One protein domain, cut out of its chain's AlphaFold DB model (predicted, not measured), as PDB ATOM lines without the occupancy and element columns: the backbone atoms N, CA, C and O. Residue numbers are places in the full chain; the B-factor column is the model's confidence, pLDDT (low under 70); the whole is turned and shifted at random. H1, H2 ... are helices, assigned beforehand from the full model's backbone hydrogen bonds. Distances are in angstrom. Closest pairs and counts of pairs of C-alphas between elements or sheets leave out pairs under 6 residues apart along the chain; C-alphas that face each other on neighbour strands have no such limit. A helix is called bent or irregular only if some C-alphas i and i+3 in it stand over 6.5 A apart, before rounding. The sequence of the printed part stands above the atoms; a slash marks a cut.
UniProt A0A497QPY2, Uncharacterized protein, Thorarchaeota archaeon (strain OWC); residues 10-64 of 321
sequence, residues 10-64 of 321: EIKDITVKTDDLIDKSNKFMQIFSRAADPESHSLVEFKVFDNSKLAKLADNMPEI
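AT A GLANCE: This is residues 10 to 64 of the 321 residues of an uncharacterized protein of Thorarchaeota archaeon (strain OWC) (UniProt A0A497QPY2). This is a long open loop of chain that runs out from the short helix H1 to the short helix H2 at one end, folds back, and passes into the longest helix, H3, whose residues 52 to 64 stick out as an arm at the other end. The two long links, residues 15 to 26 and 33 to 50, make most of the body, and the arm adds to its length. The printed part has 55 residues with three named helices, in the order H1, H2, H3, and no named strand; its class is all helix, though under half of the residues, 25, are in named elements. It is only just loose, close to extended, with a radius of gyration of the C-alphas of 14.9 A and spans of 47 by 20 by 14 A.

HOW THE PARTS SIT: Start at H1, residues 10 to 14; it is apart from H2, residues 27 to 32. H3, residues 51 to 64, is apart from both. Look along the backbone: in H1 and H2 every O i to N i+4 pair is within hydrogen-bond range, in H3 7 of 10.

IN THESE COORDINATES: Find C-alpha 10 at (47.412, 45.146, 83.123), where H1 begins; it spans 6.7 A. H2 begins at C-alpha 27, (77.326, 36.038, 79.322), and spans 8.9 A. H3 runs 19.5 A to C-alpha 64 at (33.643, 33.272, 70.949); it is only just irregular, with C-alphas 59 and 62 6.9 A apart.

THE WHOLE: The C-alphas of Asn 26 and Glu 63, the two farthest apart, are 47.3 A apart. Without residues 52 to 64, which stand free, the body spans 32 by 20 by 13 A. Both links are long, and the printed part has no cut. Mean pLDDT of the printed part is 72.8; look for values under 70 at residues 10 to 22 and 40 to 45.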
ATOM      1  N   GLU A  10      46.894  46.187  82.203       51.28
ATOM      2  CA  GLU A  10      47.412  45.146  83.123       51.28
ATOM      3  C   GLU A  10      48.805  44.622  82.715       51.28
ATOM      4  O   GLU A  10      49.639  44.283  83.550       51.28
ATOM      5  N   ILE A  11      49.110  44.638  81.413       48.34
ATOM      6  CA  ILE A  11      50.410  44.245  80.852       48.34
ATOM      7  C   ILE A  11      51.507  45.297  81.128       48.34
ATOM      8  O   ILE A  11      52.673  44.941  81.315       48.34
ATOM      9  N   LYS A  12      51.171  46.595  81.182       46.53
ATOM     10  CA  LYS A  12      52.138  47.661  81.501       46.53
ATOM     11  C   LYS A  12      52.525  47.701  82.979       46.53
ATOM     12  O   LYS A  12      53.650  48.078  83.284       46.53
ATOM     13  N   ASP A  13      51.646  47.267  83.876       46.25
ATOM     14  CA  ASP A  13      51.949  47.240  85.314       46.25
ATOM     15  C   ASP A  13      52.797  46.016  85.713       46.25
ATOM     16  O   ASP A  13      53.571  46.077  86.665       46.25
ATOM     17  N   ILE A  14      52.756  44.931  84.928       50.28
ATOM     18  CA  ILE A  14      53.648  43.762  85.080       50.28
ATOM     19  C   ILE A  14      55.045  44.024  84.472       50.28
ATOM     20  O   ILE A  14      56.020  43.328  84.780       50.28
ATOM     21  N   THR A  15      55.190  45.034  83.607       48.41
ATOM     22  CA  THR A  15      56.461  45.333  82.931       48.41
ATOM     23  C   THR A  15      57.395  46.153  83.818       48.41
ATOM     24  O   THR A  15      57.622  47.345  83.628       48.41
ATOM     25  N   VAL A  16      58.028  45.472  84.772       56.31
ATOM     26  CA  VAL A  16      59.212  46.012  85.446       56.31
ATOM     27  C   VAL A  16      60.341  46.125  84.419       56.31
ATOM     28  O   VAL A  16      60.630  45.165  83.691       56.31
ATOM     29  N   LYS A  17      60.978  47.300  84.338       55.56
ATOM     30  CA  LYS A  17      62.149  47.517  83.478       55.56
ATOM     31  C   LYS A  17      63.263  46.568  83.915       55.56
ATOM     32  O   LYS A  17      63.748  46.636  85.040       55.56
ATOM     33  N   THR A  18      63.657  45.666  83.023       55.66
ATOM     34  CA  THR A  18      64.659  44.623  83.302       55.66
ATOM     35  C   THR A  18      66.075  45.169  83.442       55.66
ATOM     36  O   THR A  18      66.922  44.492  84.019       55.66
ATOM     37  N   ASP A  19      66.323  46.377  82.934       58.28
ATOM     38  CA  ASP A  19      67.646  47.010  82.908       58.28
ATOM     39  C   ASP A  19      68.217  47.282  84.308       58.28
ATOM     40  O   ASP A  19      69.430  47.215  84.485       58.28
ATOM     41  N   ASP A  20      67.358  47.515  85.309       58.47
ATOM     42  CA  ASP A  20      67.781  47.865  86.673       58.47
ATOM     43  C   ASP A  20      67.901  46.645  87.615       58.47
ATOM     44  O   ASP A  20      68.441  46.762  88.714       58.47
ATOM     45  N   LEU A  21      67.407  45.466  87.208       64.25
ATOM     46  CA  LEU A  21      67.269  44.284  88.080       64.25
ATOM     47  C   LEU A  21      68.099  43.067  87.650       64.25
ATOM     48  O   LEU A  21      68.310  42.156  88.453       64.25
ATOM     49  N   ILE A  22      68.554  43.015  86.396       68.50
ATOM     50  CA  ILE A  22      69.287  41.871  85.842       68.50
ATOM     51  C   ILE A  22      70.519  42.376  85.098       68.50
ATOM     52  O   ILE A  22      70.420  43.216  84.210       68.50
ATOM     53  N   ASP A  23      71.689  41.816  85.416       71.31
ATOM     54  CA  ASP A  23      72.925  42.103  84.684       71.31
ATOM     55  C   ASP A  23      72.895  41.451  83.291       71.31
ATOM     56  O   ASP A  23      73.334  40.312  83.088       71.31
ATOM     57  N   LYS A  24      72.378  42.204  82.316       72.69
ATOM     58  CA  LYS A  24      72.303  41.812  80.901       72.69
ATOM     59  C   LYS A  24      73.671  41.717  80.225       72.69
ATOM     60  O   LYS A  24      73.752  41.203  79.114       72.69
ATOM     61  N   SER A  25      74.754  42.184  80.853       75.69
ATOM     62  CA  SER A  25      76.114  42.090  80.299       75.69
ATOM     63  C   SER A  25      76.795  40.749  80.609       75.69
ATOM     64  O   SER A  25      77.744  40.344  79.929       75.69
ATOM     65  N   ASN A  26      76.288  40.019  81.608       81.12
ATOM     66  CA  ASN A  26      76.840  38.743  82.029       81.12
ATOM     67  C   ASN A  26      76.472  37.621  81.041       81.12
ATOM     68  O   ASN A  26      75.334  37.152  80.980       81.12
ATOM     69  N   LYS A  27      77.477  37.124  80.308       80.56
ATOM     70  CA  LYS A  27      77.326  36.038  79.322       80.56
ATOM     71  C   LYS A  27      76.726  34.756  79.906       80.56
ATOM     72  O   LYS A  27      76.028  34.045  79.195       80.56
ATOM     73  N   PHE A  28      76.979  34.443  81.179       80.94
ATOM     74  CA  PHE A  28      76.377  33.276  81.831       80.94
ATOM     75  C   PHE A  28      74.876  33.487  82.074       80.94
ATOM     76  O   PHE A  28      74.077  32.586  81.825       80.94
ATOM     77  N   MET A  29      74.480  34.699  82.477       75.94
ATOM     78  CA  MET A  29      73.071  35.064  82.659       75.94
ATOM     79  C   MET A  29      72.304  35.053  81.335       75.94
ATOM     80  O   MET A  29      71.189  34.540  81.303       75.94
ATOM     81  N   GLN A  30      72.921  35.512  80.239       78.25
ATOM     82  CA  GLN A  30      72.355  35.425  78.883       78.25
ATOM     83  C   GLN A  30      72.099  33.977  78.426       78.25
ATOM     84  O   GLN A  30      71.189  33.730  77.640       78.25
ATOM     85  N   ILE A  31      72.890  33.012  78.910       76.06
ATOM     86  CA  ILE A  31      72.716  31.586  78.586       76.06
ATOM     87  C   ILE A  31      71.606  30.960  79.440       76.06
ATOM     88  O   ILE A  31      70.815  30.166  78.933       76.06
ATOM     89  N   PHE A  32      71.554  31.282  80.736       75.12
ATOM     90  CA  PHE A  32      70.654  30.621  81.685       75.12
ATOM     91  C   PHE A  32      69.253  31.253  81.762       75.12
ATOM     92  O   PHE A  32      68.292  30.559  82.089       75.12
ATOM     93  N   SER A  33      69.105  32.546  81.452       75.19
ATOM     94  CA  SER A  33      67.834  33.266  81.584       75.19
ATOM     95  C   SER A  33      67.492  34.092  80.350       75.19
ATOM     96  O   SER A  33      68.273  34.916  79.883       75.19
ATOM     97  N   ARG A  34      66.244  33.952  79.888       74.12
ATOM     98  CA  ARG A  34      65.678  34.790  78.818       74.12
ATOM     99  C   ARG A  34      65.477  36.247  79.239       74.12
ATOM    100  O   ARG A  34      65.368  37.104  78.375       74.12
ATOM    101  N   ALA A  35      65.454  36.538  80.539       70.88
ATOM    102  CA  ALA A  35      65.319  37.902  81.047       70.88
ATOM    103  C   ALA A  35      66.625  38.721  80.939       70.88
ATOM    104  O   ALA A  35      66.601  39.938  81.110       70.88
ATOM    105  N   ALA A  36      67.754  38.065  80.633       71.50
ATOM    106  CA  ALA A  36      69.035  38.705  80.334       71.50
ATOM    107  C   ALA A  36      69.255  38.940  78.821       71.50
ATOM    108  O   ALA A  36      70.361  39.306  78.427       71.50
ATOM    109  N   ASP A  37      68.232  38.720  77.978       76.94
ATOM    110  CA  ASP A  37      68.263  39.033  76.541       76.94
ATOM    111  C   ASP A  37      68.530  40.544  76.347       76.94
ATOM    112  O   ASP A  37      67.739  41.359  76.836       76.94
ATOM    113  N   PRO A  38      69.621  40.942  75.659       73.50
ATOM    114  CA  PRO A  38      69.951  42.349  75.428       73.50
ATOM    115  C   PRO A  38      68.868  43.127  74.673       73.50
ATOM    116  O   PRO A  38      68.812  44.347  74.798       73.50
ATOM    117  N   GLU A  39      68.023  42.443  73.895       75.25
ATOM    118  CA  GLU A  39      66.942  43.068  73.125       75.25
ATOM    119  C   GLU A  39      65.609  43.145  73.888       75.25
ATOM    120  O   GLU A  39      64.654  43.734  73.382       75.25
ATOM    121  N   SER A  40      65.512  42.564  75.090       69.12
ATOM    122  CA  SER A  40      64.277  42.597  75.876       69.12
ATOM    123  C   SER A  40      64.234  43.803  76.810       69.12
ATOM    124  O   SER A  40      65.170  44.036  77.568       69.12
ATOM    125  N   HIS A  41      63.128  44.543  76.805       65.69
ATOM    126  CA  HIS A  41      62.963  45.798  77.546       65.69
ATOM    127  C   HIS A  41      62.128  45.637  78.828       65.69
ATOM    128  O   HIS A  41      61.998  46.579  79.612       65.69
ATOM    129  N   SER A  42      61.554  44.453  79.071       65.12
ATOM    130  CA  SER A  42      60.713  44.192  80.245       65.12
ATOM    131  C   SER A  42      60.638  42.706  80.615       65.12
ATOM    132  O   SER A  42      60.948  41.848  79.794       65.12
ATOM    133  N   LEU A  43      60.232  42.392  81.854       63.19
ATOM    134  CA  LEU A  43      60.136  41.000  82.331       63.19
ATOM    135  C   LEU A  43      59.071  40.184  81.584       63.19
ATOM    136  O   LEU A  43      59.215  38.971  81.431       63.19
ATOM    137  N   VAL A  44      58.015  40.849  81.113       65.06
ATOM    138  CA  VAL A  44      56.917  40.246  80.357       65.06
ATOM    139  C   VAL A  44      56.730  41.041  79.072       65.06
ATOM    140  O   VAL A  44      55.961  41.993  79.009       65.06
ATOM    141  N   GLU A  45      57.464  40.645  78.035       67.75
ATOM    142  CA  GLU A  45      57.419  41.286  76.724       67.75
ATOM    143  C   GLU A  45      56.836  40.342  75.671       67.75
ATOM    144  O   GLU A  45      57.412  39.304  75.328       67.75
ATOM    145  N   PHE A  46      55.687  40.715  75.107       70.81
ATOM    146  CA  PHE A  46      55.111  39.987  73.984       70.81
ATOM    147  C   PHE A  46      55.802  40.398  72.676       70.81
ATOM    148  O   PHE A  46      55.454  41.404  72.070       70.81
ATOM    149  N   LYS A  47      56.734  39.574  72.172       74.94
ATOM    150  CA  LYS A  47      57.454  39.844  70.903       74.94
ATOM    151  C   LYS A  47      56.541  39.940  69.662       74.94
ATOM    152  O   LYS A  47      56.944  40.484  68.639       74.94
ATOM    153  N   VAL A  48      55.329  39.376  69.718       78.50
ATOM    154  CA  VAL A  48      54.401  39.272  68.568       78.50
ATOM    155  C   VAL A  48      53.113  40.073  68.760       78.50
ATOM    156  O   VAL A  48      52.574  40.592  67.776       78.50
ATOM    157  N   PHE A  49      52.595  40.149  69.985       77.81
ATOM    158  CA  PHE A  49      51.309  40.771  70.287       77.81
ATOM    159  C   PHE A  49      51.516  42.207  70.757       77.81
ATOM    160  O   PHE A  49      52.050  42.445  71.832       77.81
ATOM    161  N   ASP A  50      51.072  43.150  69.938       83.81
ATOM    162  CA  ASP A  50      50.943  44.555  70.290       83.81
ATOM    163  C   ASP A  50      49.503  44.864  70.730       83.81
ATOM    164  O   ASP A  50      48.574  44.084  70.494       83.81
ATOM    165  N   ASN A  51      49.293  46.042  71.323       78.38
ATOM    166  CA  ASN A  51      47.971  46.465  71.794       78.38
ATOM    167  C   ASN A  51      46.910  46.456  70.676       78.38
ATOM    168  O   ASN A  51      45.739  46.207  70.955       78.38
ATOM    169  N   SER A  52      47.299  46.674  69.411       80.12
ATOM    170  CA  SER A  52      46.367  46.617  68.277       80.12
ATOM    171  C   SER A  52      45.879  45.191  67.986       80.12
ATOM    172  O   SER A  52      44.681  44.972  67.792       80.12
ATOM    173  N   LYS A  53      46.773  44.190  68.027       84.75
ATOM    174  CA  LYS A  53      46.399  42.774  67.897       84.75
ATOM    175  C   LYS A  53      45.610  42.284  69.105       84.75
ATOM    176  O   LYS A  53      44.663  41.527  68.913       84.75
ATOM    177  N   LEU A  54      45.954  42.723  70.317       84.25
ATOM    178  CA  LEU A  54      45.187  42.398  71.525       84.25
ATOM    179  C   LEU A  54      43.765  42.970  71.461       84.25
ATOM    180  O   LEU A  54      42.817  42.242  71.742       84.25
ATOM    181  N   ALA A  55      43.596  44.214  71.002       86.19
ATOM    182  CA  ALA A  55      42.275  44.805  70.784       86.19
ATOM    183  C   ALA A  55      41.454  43.995  69.768       86.19
ATOM    184  O   ALA A  55      40.310  43.648  70.037       86.19
ATOM    185  N   LYS A  56      42.070  43.578  68.653       89.44
ATOM    186  CA  LYS A  56      41.413  42.703  67.670       89.44
ATOM    187  C   LYS A  56      40.988  41.354  68.265       89.44
ATOM    188  O   LYS A  56      39.970  40.804  67.850       89.44
ATOM    189  N   LEU A  57      41.764  40.780  69.188       87.81
ATOM    190  CA  LEU A  57      41.359  39.562  69.896       87.81
ATOM    191  C   LEU A  57      40.163  39.847  70.808       87.81
ATOM    192  O   LEU A  57      39.157  39.148  70.709       87.81
ATOM    193  N   ALA A  58      40.248  40.900  71.623       88.75
ATOM    194  CA  ALA A  58      39.193  41.308  72.543       88.75
ATOM    195  C   ALA A  58      37.863  41.597  71.823       88.75
ATOM    196  O   ALA A  58      36.824  41.129  72.278       88.75
ATOM    197  N   ASP A  59      37.891  42.261  70.665       92.25
ATOM    198  CA  ASP A  59      36.699  42.552  69.854       92.25
ATOM    199  C   ASP A  59      35.978  41.278  69.376       92.25
ATOM    200  O   ASP A  59      34.759  41.272  69.214       92.25
ATOM    201  N   ASN A  60      36.715  40.179  69.176       91.06
ATOM    202  CA  ASN A  60      36.151  38.894  68.758       91.06
ATOM    203  C   ASN A  60      35.680  38.024  69.938       91.06
ATOM    204  O   ASN A  60      34.863  37.122  69.741       91.06
ATOM    205  N   MET A  61      36.155  38.278  71.164       91.25
ATOM    206  CA  MET A  61      35.827  37.459  72.339       91.25
ATOM    207  C   MET A  61      34.327  37.359  72.659       91.25
ATOM    208  O   MET A  61      33.905  36.269  73.043       91.25
ATOM    209  N   PRO A  62      33.480  38.397  72.481       92.00
ATOM    210  CA  PRO A  62      32.041  38.269  72.718       92.00
ATOM    211  C   PRO A  62      31.383  37.166  71.880       92.00
ATOM    212  O   PRO A  62      30.587  36.388  72.406       92.00
ATOM    213  N   GLU A  63      31.746  37.052  70.600       91.25
ATOM    214  CA  GLU A  63      31.217  36.004  69.720       91.25
ATOM    215  C   GLU A  63      31.763  34.623  70.097       91.25
ATOM    216  O   GLU A  63      31.010  33.650  70.119       91.25
ATOM    217  N   ILE A  64      33.044  34.527  70.471       90.56
ATOM    218  CA  ILE A  64      33.643  33.272  70.949       90.56
ATOM    219  C   ILE A  64      32.984  32.800  72.250       90.56
ATOM    220  O   ILE A  64      32.677  31.614  72.385       90.56
TER     221      ILE A  64